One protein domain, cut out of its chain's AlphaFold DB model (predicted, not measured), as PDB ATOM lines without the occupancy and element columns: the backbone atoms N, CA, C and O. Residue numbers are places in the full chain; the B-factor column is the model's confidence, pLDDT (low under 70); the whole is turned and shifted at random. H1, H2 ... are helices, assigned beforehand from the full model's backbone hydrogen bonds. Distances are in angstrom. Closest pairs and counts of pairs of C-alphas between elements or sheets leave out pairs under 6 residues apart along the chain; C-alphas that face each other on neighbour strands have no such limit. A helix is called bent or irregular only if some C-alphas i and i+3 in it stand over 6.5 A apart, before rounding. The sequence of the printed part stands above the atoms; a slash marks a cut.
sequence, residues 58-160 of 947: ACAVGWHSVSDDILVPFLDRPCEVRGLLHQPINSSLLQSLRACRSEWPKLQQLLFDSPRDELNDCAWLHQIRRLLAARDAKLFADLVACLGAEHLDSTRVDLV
ATOM      1  N   ALA A  58     201.402 254.770 333.507       58.81
ATOM      2  CA  ALA A  58     202.718 254.538 332.928       58.81
ATOM      3  C   ALA A  58     203.571 253.705 333.900       58.81
ATOM      4  O   ALA A  58     203.319 253.681 335.110       58.81
ATOM      5  N   CYS A  59     204.584 253.025 333.377       71.69
ATOM      6  CA  CYS A  59     205.533 252.303 334.206       71.69
ATOM      7  C   CYS A  59     206.486 253.306 334.851       71.69
ATOM      8  O   CYS A  59     207.480 253.705 334.243       71.69
ATOM      9  N   ALA A  60     206.127 253.737 336.058       68.94
ATOM     10  CA  ALA A  60     206.990 254.512 336.927       68.94
ATOM     11  C   ALA A  60     208.102 253.615 337.477       68.94
ATOM     12  O   ALA A  60     207.855 252.485 337.911       68.94
ATOM     13  N   VAL A  61     209.325 254.128 337.490       75.88
ATOM     14  CA  VAL A  61     210.430 253.482 338.194       75.88
ATOM     15  C   VAL A  61     210.271 253.815 339.684       75.88
ATOM     16  O   VAL A  61     210.256 254.983 340.050       75.88
ATOM     17  N   GLY A  62     210.105 252.810 340.551       58.44
ATOM     18  CA  GLY A  62     209.876 253.014 341.994       58.44
ATOM     19  C   GLY A  62     211.172 253.300 342.761       58.44
ATOM     20  O   GLY A  62     212.150 252.574 342.590       58.44
ATOM     21  N   TRP A  63     211.207 254.364 343.569       65.31
ATOM     22  CA  TRP A  63     212.463 255.068 343.879       65.31
ATOM     23  C   TRP A  63     212.752 255.369 345.350       65.31
ATOM     24  O   TRP A  63     211.864 255.443 346.198       65.31
ATOM     25  N   HIS A  64     214.032 255.665 345.607       50.81
ATOM     26  CA  HIS A  64     214.508 256.527 346.692       50.81
ATOM     27  C   HIS A  64     215.438 257.599 346.087       50.81
ATOM     28  O   HIS A  64     216.393 257.253 345.395       50.81
ATOM     29  N   SER A  65     215.198 258.884 346.369       50.75
ATOM     30  CA  SER A  65     216.200 259.945 346.166       50.75
ATOM     31  C   SER A  65     217.274 259.818 347.260       50.75
ATOM     32  O   SER A  65     216.950 259.668 348.439       50.75
ATOM     33  N   VAL A  66     218.553 259.819 346.868       49.25
ATOM     34  CA  VAL A  66     219.711 259.747 347.790       49.25
ATOM     35  C   VAL A  66     220.132 261.148 348.252       49.25
ATOM     36  O   VAL A  66     220.653 261.307 349.357       49.25
ATOM     37  N   SER A  67     219.847 262.167 347.443       61.00
ATOM     38  CA  SER A  67     219.893 263.586 347.797       61.00
ATOM     39  C   SER A  67     218.867 264.367 346.970       61.00
ATOM     40  O   SER A  67     218.433 263.901 345.913       61.00
ATOM     41  N   ASP A  68     218.507 265.565 347.442       59.09
ATOM     42  CA  ASP A  68     217.536 266.471 346.803       59.09
ATOM     43  C   ASP A  68     217.881 266.814 345.332       59.09
ATOM     44  O   ASP A  68     216.991 267.203 344.579       59.09
ATOM     45  N   ASP A  69     219.146 266.629 344.923       61.91
ATOM     46  CA  ASP A  69     219.688 267.044 343.622       61.91
ATOM     47  C   ASP A  69     220.015 265.883 342.655       61.91
ATOM     48  O   ASP A  69     220.470 266.131 341.536       61.91
ATOM     49  N   ILE A  70     219.845 264.619 343.075       72.00
ATOM     50  CA  ILE A  70     220.294 263.434 342.316       72.00
ATOM     51  C   ILE A  70     219.124 262.500 341.988       72.00
ATOM     52  O   ILE A  70     218.502 261.896 342.868       72.00
ATOM     53  N   LEU A  71     218.901 262.303 340.687       74.38
ATOM     54  CA  LEU A  71     218.083 261.232 340.127       74.38
ATOM     55  C   LEU A  71     218.922 259.941 340.115       74.38
ATOM     56  O   LEU A  71     219.836 259.775 339.306       74.38
ATOM     57  N   VAL A  72     218.673 259.051 341.072       55.31
ATOM     58  CA  VAL A  72     219.657 258.034 341.490       55.31
ATOM     59  C   VAL A  72     219.929 256.893 340.498       55.31
ATOM     60  O   VAL A  72     221.094 256.507 340.422       55.31
ATOM     61  N   PRO A  73     218.964 256.327 339.741       67.25
ATOM     62  CA  PRO A  73     219.265 255.166 338.902       67.25
ATOM     63  C   PRO A  73     219.954 255.526 337.585       67.25
ATOM     64  O   PRO A  73     220.683 254.687 337.079       67.25
ATOM     65  N   PHE A  74     219.755 256.746 337.067       76.75
ATOM     66  CA  PHE A  74     220.216 257.161 335.740       76.75
ATOM     67  C   PHE A  74     221.732 257.415 335.701       76.75
ATOM     68  O   PHE A  74     222.186 258.563 335.687       76.75
ATOM     69  N   LEU A  75     222.518 256.339 335.696       76.69
ATOM     70  CA  LEU A  75     223.964 256.362 335.480       76.69
ATOM     71  C   LEU A  75     224.260 256.814 334.045       76.69
ATOM     72  O   LEU A  75     224.992 257.782 333.853       76.69
ATOM     73  N   ASP A  76     223.597 256.199 333.064       85.12
ATOM     74  CA  ASP A  76     223.569 256.641 331.667       85.12
ATOM     75  C   ASP A  76     222.163 257.158 331.338       85.12
ATOM     76  O   ASP A  76     221.320 256.472 330.753       85.12
ATOM     77  N   ARG A  77     221.897 258.401 331.758       90.31
ATOM     78  CA  ARG A  77     220.629 259.106 331.516       90.31
ATOM     79  C   ARG A  77     220.175 259.003 330.042       90.31
ATOM     80  O   ARG A  77     219.040 258.560 329.848       90.31
ATOM     81  N   PRO A  78     220.989 259.349 329.019       92.81
ATOM     82  CA  PRO A  78     220.659 259.130 327.609       92.81
ATOM     83  C   PRO A  78     220.109 257.735 327.279       92.81
ATOM     84  O   PRO A  78     219.031 257.624 326.685       92.81
ATOM     85  N   CYS A  79     220.818 256.668 327.657       91.69
ATOM     86  CA  CYS A  79     220.434 255.301 327.298       91.69
ATOM     87  C   CYS A  79     219.268 254.769 328.135       91.69
ATOM     88  O   CYS A  79     218.369 254.120 327.596       91.69
ATOM     89  N   GLU A  80     219.229 255.066 329.430       93.25
ATOM     90  CA  GLU A  80     218.199 254.572 330.341       93.25
ATOM     91  C   GLU A  80     216.850 255.263 330.135       93.25
ATOM     92  O   GLU A  80     215.824 254.586 330.067       93.25
ATOM     93  N   VAL A  81     216.826 256.588 329.952       94.44
ATOM     94  CA  VAL A  81     215.593 257.334 329.635       94.44
ATOM     95  C   VAL A  81     215.057 256.911 328.265       94.44
ATOM     96  O   VAL A  81     213.847 256.736 328.092       94.44
ATOM     97  N   ARG A  82     215.950 256.654 327.298       95.25
ATOM     98  CA  ARG A  82     215.597 256.054 326.004       95.25
ATOM     99  C   ARG A  82     214.999 254.660 326.192       95.25
ATOM    100  O   ARG A  82     213.916 254.413 325.663       95.25
ATOM    101  N   GLY A  83     215.636 253.786 326.969       93.94
ATOM    102  CA  GLY A  83     215.138 252.445 327.279       93.94
ATOM    103  C   GLY A  83     213.761 252.465 327.947       93.94
ATOM    104  O   GLY A  83     212.865 251.743 327.517       93.94
ATOM    105  N   LEU A  84     213.568 253.338 328.937       94.88
ATOM    106  CA  LEU A  84     212.336 253.517 329.707       94.88
ATOM    107  C   LEU A  84     211.166 254.038 328.862       94.88
ATOM    108  O   LEU A  84     210.068 253.481 328.927       94.88
ATOM    109  N   LEU A  85     211.382 255.069 328.039       95.81
ATOM    110  CA  LEU A  85     210.326 255.630 327.186       95.81
ATOM    111  C   LEU A  85     209.957 254.722 326.003       95.81
ATOM    112  O   LEU A  85     208.826 254.789 325.525       95.81
ATOM    113  N   HIS A  86     210.863 253.851 325.547       95.75
ATOM    114  CA  HIS A  86     210.575 252.871 324.492       95.75
ATOM    115  C   HIS A  86     209.930 251.570 325.008       95.75
ATOM    116  O   HIS A  86     209.611 250.693 324.203       95.75
ATOM    117  N   GLN A  87     209.676 251.429 326.316       94.75
ATOM    118  CA  GLN A  87     208.916 250.288 326.838       94.75
ATOM    119  C   GLN A  87     207.462 250.318 326.319       94.75
ATOM    120  O   GLN A  87     206.851 251.388 326.295       94.75
ATOM    121  N   PRO A  88     206.843 249.167 325.976       95.56
ATOM    122  CA  PRO A  88     205.481 249.129 325.424       95.56
ATOM    123  C   PRO A  88     204.425 249.823 326.295       95.56
ATOM    124  O   PRO A  88     203.517 250.470 325.780       95.56
ATOM    125  N   ILE A  89     204.578 249.742 327.616       94.69
ATOM    126  CA  ILE A  89     203.727 250.392 328.621       94.69
ATOM    127  C   ILE A  89     203.806 251.931 328.605       94.69
ATOM    128  O   ILE A  89     202.823 252.595 328.922       94.69
ATOM    129  N   ASN A  90     204.930 252.494 328.149       96.25
ATOM    130  CA  ASN A  90     205.171 253.937 328.036       96.25
ATOM    131  C   ASN A  90     205.003 254.452 326.589       96.25
ATOM    132  O   ASN A  90     205.189 255.639 326.317       96.25
ATOM    133  N   SER A  91     204.592 253.586 325.653       95.25
ATOM    134  CA  SER A  91     204.414 253.924 324.233       95.25
ATOM    135  C   SER A  91     203.405 255.053 323.986       95.25
ATOM    136  O   SER A  91     203.620 255.884 323.103       95.25
ATOM    137  N   SER A  92     202.341 255.127 324.789       96.31
ATOM    138  CA  SER A  92     201.334 256.193 324.738       96.31
ATOM    139  C   SER A  92     201.915 257.550 325.143       96.31
ATOM    140  O   SER A  92     201.703 258.535 324.439       96.31
ATOM    141  N   LEU A  93     202.715 257.590 326.214       96.56
ATOM    142  CA  LEU A  93     203.463 258.773 326.641       96.56
ATOM    143  C   LEU A  93     204.456 259.207 325.553       96.56
ATOM    144  O   LEU A  93     204.450 260.367 325.148       96.56
ATOM    145  N   LEU A  94     205.251 258.280 325.009       97.00
ATOM    146  CA  LEU A  94     206.193 258.574 323.923       97.00
ATOM    147  C   LEU A  94     205.484 259.110 322.663       97.00
ATOM    148  O   LEU A  94     205.984 260.032 322.017       97.00
ATOM    149  N   GLN A  95     204.304 258.585 322.324       96.94
ATOM    150  CA  GLN A  95     203.483 259.096 321.226       96.94
ATOM    151  C   GLN A  95     202.954 260.511 321.513       96.94
ATOM    152  O   GLN A  95     202.978 261.356 320.616       96.94
ATOM    153  N   SER A  96     202.534 260.799 322.748       96.81
ATOM    154  CA  SER A  96     202.123 262.141 323.177       96.81
ATOM    155  C   SER A  96     203.280 263.146 323.147       96.81
ATOM    156  O   SER A  96     203.106 264.245 322.630       96.81
ATOM    157  N   LEU A  97     204.483 262.763 323.587       96.44
ATOM    158  CA  LEU A  97     205.682 263.607 323.494       96.44
ATOM    159  C   LEU A  97     206.059 263.895 322.028       96.44
ATOM    160  O   LEU A  97     206.332 265.040 321.670       96.44
ATOM    161  N   ARG A  98     205.984 262.891 321.141       96.31
ATOM    162  CA  ARG A  98     206.181 263.061 319.686       96.31
ATOM    163  C   ARG A  98     205.110 263.938 319.024       96.31
ATOM    164  O   ARG A  98     205.375 264.546 317.985       96.31
ATOM    165  N   ALA A  99     203.912 264.040 319.605       95.81
ATOM    166  CA  ALA A  99     202.871 264.945 319.119       95.81
ATOM    167  C   ALA A  99     203.222 266.431 319.348       95.81
ATOM    168  O   ALA A  99     202.746 267.287 318.600       95.81
ATOM    169  N   CYS A 100     204.128 266.754 320.281       92.81
ATOM    170  CA  CYS A 100     204.665 268.103 320.513       92.81
ATOM    171  C   CYS A 100     205.679 268.549 319.432       92.81
ATOM    172  O   CYS A 100     206.751 269.068 319.745       92.81
ATOM    173  N   ARG A 101     205.335 268.370 318.148       86.19
ATOM    174  CA  ARG A 101     206.240 268.375 316.979       86.19
ATOM    175  C   ARG A 101     207.303 269.483 316.918       86.19
ATOM    176  O   ARG A 101     208.398 269.189 316.458       86.19
ATOM    177  N   SER A 102     207.020 270.724 317.333       94.12
ATOM    178  CA  SER A 102     208.020 271.811 317.247       94.12
ATOM    179  C   SER A 102     209.111 271.743 318.317       94.12
ATOM    180  O   SER A 102     210.235 272.157 318.054       94.12
ATOM    181  N   GLU A 103     208.799 271.216 319.505       94.31
ATOM    182  CA  GLU A 103     209.780 271.076 320.590       94.31
ATOM    183  C   GLU A 103     210.332 269.654 320.680       94.31
ATOM    184  O   GLU A 103     211.394 269.472 321.269       94.31
ATOM    185  N   TRP A 104     209.668 268.663 320.066       95.62
ATOM    186  CA  TRP A 104     210.125 267.272 320.071       95.62
ATOM    187  C   TRP A 104     211.603 267.109 319.673       95.62
ATOM    188  O   TRP A 104     212.277 266.400 320.401       95.62
ATOM    189  N   PRO A 105     212.174 267.776 318.647       96.88
ATOM    190  CA  PRO A 105     213.606 267.642 318.351       96.88
ATOM    191  C   PRO A 105     214.521 268.085 319.506       96.88
ATOM    192  O   PRO A 105     215.462 267.376 319.847       96.88
ATOM    193  N   LYS A 106     214.210 269.213 320.161       96.75
ATOM    194  CA  LYS A 106     214.980 269.730 321.310       96.75
ATOM    195  C   LYS A 106     214.799 268.855 322.546       96.75
ATOM    196  O   LYS A 106     215.743 268.615 323.285       96.75
ATOM    197  N   LEU A 107     213.571 268.395 322.774       96.62
ATOM    198  CA  LEU A 107     213.227 267.513 323.881       96.62
ATOM    199  C   LEU A 107     213.848 266.124 323.694       96.62
ATOM    200  O   LEU A 107     214.323 265.546 324.657       96.62
ATOM    201  N   GLN A 108     213.883 265.612 322.464       96.44
ATOM    202  CA  GLN A 108     214.545 264.363 322.103       96.44
ATOM    203  C   GLN A 108     216.047 264.466 322.371       96.44
ATOM    204  O   GLN A 108     216.578 263.606 323.065       96.44
ATOM    205  N   GLN A 109     216.695 265.541 321.908       96.31
ATOM    206  CA  GLN A 109     218.104 265.817 322.197       96.31
ATOM    207  C   GLN A 109     218.360 265.867 323.711       96.31
ATOM    208  O   GLN A 109     219.223 265.164 324.228       96.31
ATOM    209  N   LEU A 110     217.540 266.617 324.450       96.50
ATOM    210  CA  LEU A 110     217.666 266.755 325.900       96.50
ATOM    211  C   LEU A 110     217.426 265.436 326.661       96.50
ATOM    212  O   LEU A 110     218.076 265.194 327.672       96.50
ATOM    213  N   LEU A 111     216.498 264.586 326.211       95.75
ATOM    214  CA  LEU A 111     216.179 263.305 326.855       95.75
ATOM    215  C   LEU A 111     217.163 262.184 326.499       95.75
ATOM    216  O   LEU A 111     217.360 261.290 327.317       95.75
ATOM    217  N   PHE A 112     217.704 262.179 325.277       95.88
ATOM    218  CA  PHE A 112     218.387 261.015 324.702       95.88
ATOM    219  C   PHE A 112     219.822 261.262 324.247       95.88
ATOM    220  O   PHE A 112     220.479 260.272 323.933       95.88
ATOM    221  N   ASP A 113     220.282 262.511 324.168       95.50
ATOM    222  CA  ASP A 113     221.602 262.860 323.629       95.50
ATOM    223  C   ASP A 113     222.411 263.777 324.578       95.50
ATOM    224  O   ASP A 113     223.634 263.770 324.508       95.50
ATOM    225  N   SER A 114     221.772 264.521 325.496       95.06
ATOM    226  CA  SER A 114     222.463 265.320 326.527       95.06
ATOM    227  C   SER A 114     223.031 264.444 327.662       95.06
ATOM    228  O   SER A 114     222.245 263.888 328.443       95.06
ATOM    229  N   PRO A 115     224.367 264.340 327.816       92.62
ATOM    230  CA  PRO A 115     224.993 263.563 328.882       92.62
ATOM    231  C   PRO A 115     224.733 264.168 330.268       92.62
ATOM    232  O   PRO A 115     224.304 265.317 330.421       92.62
ATOM    233  N   ARG A 116     225.000 263.377 331.312       89.31
ATOM    234  CA  ARG A 116     224.806 263.797 332.709       89.31
ATOM    235  C   ARG A 116     225.738 264.940 333.125       89.31
ATOM    236  O   ARG A 116     225.340 265.770 333.936       89.31
ATOM    237  N   ASP A 117     226.926 265.001 332.530       91.50
ATOM    238  CA  ASP A 117     227.993 265.936 332.906       91.50
ATOM    239  C   ASP A 117     227.722 267.388 332.472       91.50
ATOM    240  O   ASP A 117     228.194 268.323 333.112       91.50
ATOM    241  N   GLU A 118     226.926 267.594 331.415       93.44
ATOM    242  CA  GLU A 118     226.554 268.933 330.924       93.44
ATOM    243  C   GLU A 118     225.476 269.608 331.783       93.44
ATOM    244  O   GLU A 118     225.440 270.832 331.922       93.44
ATOM    245  N   LEU A 119     224.555 268.813 332.331       92.94
ATOM    246  CA  LEU A 119     223.337 269.277 332.988       92.94
ATOM    247  C   LEU A 119     223.066 268.401 334.203       92.94
ATOM    248  O   LEU A 119     222.713 267.232 334.040       92.94
ATOM    249  N   ASN A 120     223.145 268.967 335.410       91.69
ATOM    250  CA  ASN A 120     222.696 268.268 336.613       91.69
ATOM    251  C   ASN A 120     221.196 267.920 336.527       91.69
ATOM    252  O   ASN A 120     220.450 268.481 335.720       91.69
ATOM    253  N   ASP A 121     220.749 266.964 337.338       91.31
ATOM    254  CA  ASP A 121     219.414 266.382 337.174       91.31
ATOM    255  C   ASP A 121     218.276 267.407 337.373       91.31
ATOM    256  O   ASP A 121     217.266 267.367 336.666       91.31
ATOM    257  N   CYS A 122     218.465 268.380 338.269       90.31
ATOM    258  CA  CYS A 122     217.531 269.486 338.478       90.31
ATOM    259  C   CYS A 122     217.451 270.435 337.272       90.31
ATOM    260  O   CYS A 122     216.350 270.782 336.845       90.31
ATOM    261  N   ALA A 123     218.588 270.847 336.701       92.81
ATOM    262  CA  ALA A 123     218.633 271.722 335.529       92.81
ATOM    263  C   ALA A 123     218.073 271.019 334.285       92.81
ATOM    264  O   ALA A 123     217.312 271.618 333.526       92.81
ATOM    265  N   TRP A 124     218.370 269.727 334.127       94.94
ATOM    266  CA  TRP A 124     217.798 268.870 333.091       94.94
ATOM    267  C   TRP A 124     216.263 268.821 333.179       94.94
ATOM    268  O   TRP A 124     215.577 269.153 332.207       94.94
ATOM    269  N   LEU A 125     215.702 268.526 334.358       94.19
ATOM    270  CA  LEU A 125     214.249 268.558 334.577       94.19
ATOM    271  C   LEU A 125     213.650 269.960 334.412       94.19
ATOM    272  O   LEU A 125     212.562 270.087 333.847       94.19
ATOM    273  N   HIS A 126     214.343 271.022 334.833       93.81
ATOM    274  CA  HIS A 126     213.909 272.401 334.594       93.81
ATOM    275  C   HIS A 126     213.832 272.706 333.090       93.81
ATOM    276  O   HIS A 126     212.895 273.364 332.623       93.81
ATOM    277  N   GLN A 127     214.794 272.234 332.301       95.31
ATOM    278  CA  GLN A 127     214.837 272.466 330.862       95.31
ATOM    279  C   GLN A 127     213.761 271.644 330.131       95.31
ATOM    280  O   GLN A 127     213.068 272.191 329.271       95.31
ATOM    281  N   ILE A 128     213.502 270.400 330.557       95.56
ATOM    282  CA  ILE A 128     212.339 269.600 330.123       95.56
ATOM    283  C   ILE A 128     211.034 270.334 330.455       95.56
ATOM    284  O   ILE A 128     210.172 270.493 329.586       95.56
ATOM    285  N   ARG A 129     210.891 270.840 331.686       94.94
ATOM    286  CA  ARG A 129     209.711 271.593 332.128       94.94
ATOM    287  C   ARG A 129     209.495 272.844 331.288       94.94
ATOM    288  O   ARG A 129     208.372 273.100 330.869       94.94
ATOM    289  N   ARG A 130     210.556 273.596 330.985       94.81
ATOM    290  CA  ARG A 130     210.494 274.796 330.138       94.81
ATOM    291  C   ARG A 130     210.018 274.482 328.713       94.81
ATOM    292  O   ARG A 130     209.318 275.307 328.131       94.81
ATOM    293  N   LEU A 131     210.361 273.313 328.166       95.38
ATOM    294  CA  LEU A 131     209.903 272.866 326.843       95.38
ATOM    295  C   LEU A 131     208.461 272.322 326.857       95.38
ATOM    296  O   LEU A 131     207.704 272.592 325.924       95.38
ATOM    297  N   LEU A 132     208.068 271.569 327.892       94.62
ATOM    298  CA  LEU A 132     206.770 270.882 327.954       94.62
ATOM    299  C   LEU A 132     205.668 271.668 328.674       94.62
ATOM    300  O   LEU A 132     204.576 271.824 328.129       94.62
ATOM    301  N   ALA A 133     205.925 272.185 329.878       86.06
ATOM    302  CA  ALA A 133     204.893 272.779 330.732       86.06
ATOM    303  C   ALA A 133     204.313 274.089 330.170       86.06
ATOM    304  O   ALA A 133     203.190 274.453 330.508       86.06
ATOM    305  N   ALA A 134     205.027 274.756 329.256       87.12
ATOM    306  CA  ALA A 134     204.512 275.889 328.484       87.12
ATOM    307  C   ALA A 134     203.359 275.515 327.523       87.12
ATOM    308  O   ALA A 134     202.706 276.402 326.975       87.12
ATOM    309  N   ARG A 135     203.119 274.216 327.287       88.81
ATOM    310  CA  ARG A 135     202.060 273.698 326.407       88.81
ATOM    311  C   ARG A 135     201.147 272.692 327.085       88.81
ATOM    312  O   ARG A 135     199.934 272.794 326.940       88.81
ATOM    313  N   ASP A 136     201.723 271.726 327.789       95.06
ATOM    314  CA  ASP A 136     200.981 270.658 328.446       95.06
ATOM    315  C   ASP A 136     201.659 270.275 329.770       95.06
ATOM    316  O   ASP A 136     202.588 269.466 329.839       95.06
ATOM    317  N   ALA A 137     201.174 270.889 330.850       93.69
ATOM    318  CA  ALA A 137     201.612 270.591 332.210       93.69
ATOM    319  C   ALA A 137     201.263 269.156 332.646       93.69
ATOM    320  O   ALA A 137     201.949 268.601 333.505       93.69
ATOM    321  N   LYS A 138     200.234 268.535 332.050       95.00
ATOM    322  CA  LYS A 138     199.883 267.143 332.336       95.00
ATOM    323  C   LYS A 138     200.888 266.201 331.678       95.00
ATOM    324  O   LYS A 138     201.376 265.303 332.346       95.00
ATOM    325  N   LEU A 139     201.259 266.443 330.423       95.69
ATOM    326  CA  LEU A 139     202.289 265.663 329.732       95.69
ATOM    327  C   LEU A 139     203.653 265.751 330.434       95.69
ATOM    328  O   LEU A 139     204.376 264.760 330.495       95.69
ATOM    329  N   PHE A 140     203.986 266.913 331.009       95.50
ATOM    330  CA  PHE A 140     205.148 267.044 331.890       95.50
ATOM    331  C   PHE A 140     205.013 266.180 333.155       95.50
ATOM    332  O   PHE A 140     205.940 265.444 333.474       95.50
ATOM    333  N   ALA A 141     203.866 266.211 333.844       94.06
ATOM    334  CA  ALA A 141     203.631 265.382 335.030       94.06
ATOM    335  C   ALA A 141     203.650 263.870 334.721       94.06
ATOM    336  O   ALA A 141     204.257 263.106 335.468       94.06
ATOM    337  N   ASP A 142     203.052 263.445 333.603       95.06
ATOM    338  CA  ASP A 142     203.057 262.054 333.133       95.06
ATOM    339  C   ASP A 142     204.498 261.588 332.796       95.06
ATOM    340  O   ASP A 142     204.864 260.449 333.091       95.06
ATOM    341  N   LEU A 143     205.349 262.472 332.249       95.31
ATOM    342  CA  LEU A 143     206.780 262.206 332.028       95.31
ATOM    343  C   LEU A 143     207.579 262.144 333.339       95.31
ATOM    344  O   LEU A 143     208.370 261.223 333.521       95.31
ATOM    345  N   VAL A 144     207.367 263.084 334.260       93.88
ATOM    346  CA  VAL A 144     208.028 263.108 335.577       93.88
ATOM    347  C   VAL A 144     207.692 261.849 336.384       93.88
ATOM    348  O   VAL A 144     208.600 261.233 336.937       93.88
ATOM    349  N   ALA A 145     206.430 261.412 336.379       92.81
ATOM    350  CA  ALA A 145     206.007 260.166 337.019       92.81
ATOM    351  C   ALA A 145     206.579 258.919 336.321       92.81
ATOM    352  O   ALA A 145     206.982 257.967 336.981       92.81
ATOM    353  N   CYS A 146     206.673 258.913 334.986       94.25
ATOM    354  CA  CYS A 146     207.370 257.844 334.263       94.25
ATOM    355  C   CYS A 146     208.839 257.735 334.708       94.25
ATOM    356  O   CYS A 146     209.335 256.631 334.915       94.25
ATOM    357  N   LEU A 147     209.514 258.874 334.888       93.31
ATOM    358  CA  LEU A 147     210.908 258.959 335.323       93.31
ATOM    359  C   LEU A 147     211.132 258.594 336.804       93.31
ATOM    360  O   LEU A 147     212.290 258.475 337.186       93.31
ATOM    361  N   GLY A 148     210.087 258.427 337.627       91.38
ATOM    362  CA  GLY A 148     210.216 258.256 339.087       91.38
ATOM    363  C   GLY A 148     210.572 259.553 339.836       91.38
ATOM    364  O   GLY A 148     211.065 259.526 340.964       91.38
ATOM    365  N   ALA A 149     210.377 260.705 339.187       90.69
ATOM    366  CA  ALA A 149     210.794 262.021 339.660       90.69
ATOM    367  C   ALA A 149     209.658 262.825 340.331       90.69
ATOM    368  O   ALA A 149     209.841 264.002 340.638       90.69
ATOM    369  N   GLU A 150     208.494 262.223 340.600       88.44
ATOM    370  CA  GLU A 150     207.316 262.878 341.199       88.44
ATOM    371  C   GLU A 150     207.552 263.478 342.597       88.44
ATOM    372  O   GLU A 150     206.760 264.295 343.066       88.44
ATOM    373  N   HIS A 151     208.638 263.082 343.264       82.12
ATOM    374  CA  HIS A 151     209.056 263.610 344.563       82.12
ATOM    375  C   HIS A 151     210.012 264.806 344.472       82.12
ATOM    376  O   HIS A 151     210.236 265.471 345.484       82.12
ATOM    377  N   LEU A 152     210.550 265.116 343.286       75.75
ATOM    378  CA  LEU A 152     211.254 266.376 343.067       75.75
ATOM    379  C   LEU A 152     210.220 267.488 342.957       75.75
ATOM    380  O   LEU A 152     209.636 267.744 341.903       75.75
ATOM    381  N   ASP A 153     209.979 268.106 344.111       64.19
ATOM    382  CA  ASP A 153     208.975 269.136 344.311       64.19
ATOM    383  C   ASP A 153     209.104 270.215 343.230       64.19
ATOM    384  O   ASP A 153     210.067 270.985 343.193       64.19
ATOM    385  N   SER A 154     208.131 270.254 342.315       57.59
ATOM    386  CA  SER A 154     208.169 271.161 341.165       57.59
ATOM    387  C   SER A 154     208.288 272.621 341.616       57.59
ATOM    388  O   SER A 154     208.920 273.424 340.936       57.59
ATOM    389  N   THR A 155     207.786 272.956 342.807       61.97
ATOM    390  CA  THR A 155     207.919 274.296 343.393       61.97
ATOM    391  C   THR A 155     209.365 274.693 343.718       61.97
ATOM    392  O   THR A 155     209.689 275.878 343.686       61.97
ATOM    393  N   ARG A 156     210.262 273.730 343.983       59.16
ATOM    394  CA  ARG A 156     211.699 273.981 344.193       59.16
ATOM    395  C   ARG A 156     212.464 274.165 342.890       59.16
ATOM    396  O   ARG A 156     213.403 274.955 342.859       59.16
ATOM    397  N   VAL A 157     212.051 273.483 341.820       57.69
ATOM    398  CA  VAL A 157     212.634 273.667 340.479       57.69
ATOM    399  C   VAL A 157     212.496 275.130 340.037       57.69
ATOM    400  O   VAL A 157     213.432 275.682 339.472       57.69
ATOM    401  N   ASP A 158     211.385 275.785 340.387       52.62
ATOM    402  CA  ASP A 158     211.127 277.197 340.071       52.62
ATOM    403  C   ASP A 158     211.962 278.205 340.903       52.62
ATOM    404  O   ASP A 158     211.909 279.404 340.633       52.62
ATOM    405  N   LEU A 159     212.726 277.758 341.914       51.34
ATOM    406  CA  LEU A 159     213.543 278.629 342.778       51.34
ATOM    407  C   LEU A 159     215.006 278.783 342.326       51.34
ATOM    408  O   LEU A 159     215.721 279.634 342.862       51.34
ATOM    409  N   VAL A 160     215.472 277.970 341.374       51.53
ATOM    410  CA  VAL A 160     216.861 277.996 340.890       51.53
ATOM    411  C   VAL A 160     216.946 278.853 339.631       51.53
ATOM    412  O   VAL A 160     216.794 278.362 338.517       51.53
TER     413      VAL A 160
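What this domain is: This is residues 58 to 160 of the 947 residues of an uncharacterized protein of Ceraceosorus guamensis (UniProt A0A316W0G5). Helices H1 to H5 form a rounded ring, with short H6 at its edge. Residues 58 to 76, with no named element, run along the outside. The 103 printed residues, all helix by class, are compact: radius of gyration of the C-alphas 12.5 A, spans 33 by 27 by 23 A.

Where its parts are: H1, residues 77 to 85, begins at C-alpha 77 (220.629, 259.106, 331.516). H2 is 88 to 99, 17.2 A long and irregular: C-alphas 89 and 92 are 7.4 A apart. H3 is 104 to 112, H4 121 to 132, 16.3 A, and H5 137 to 146, 14.1 A. H6, 154 to 157, ends at C-alpha 157 (212.634, 273.667, 340.479).

How they stand to each other: The hub H4 touches H3, a hairpin at a shallow tilt of 17 degrees; the closest C-alphas, Leu 107 and Ile 128, are 6.6 A apart. H1 and H2 touch only at the corner, C-alphas of Leu 85 and Leu 94 closest at 6.0 A. Every O i to N i+4 pair is within hydrogen-bond range in H1, H3, H4 and H5, and 6 of 8 in H2; H6 is too short for one.

The domain as a whole: The printed part has no cut and no long link. Confidence is under 70 at 20 residues, among them 153 to 160.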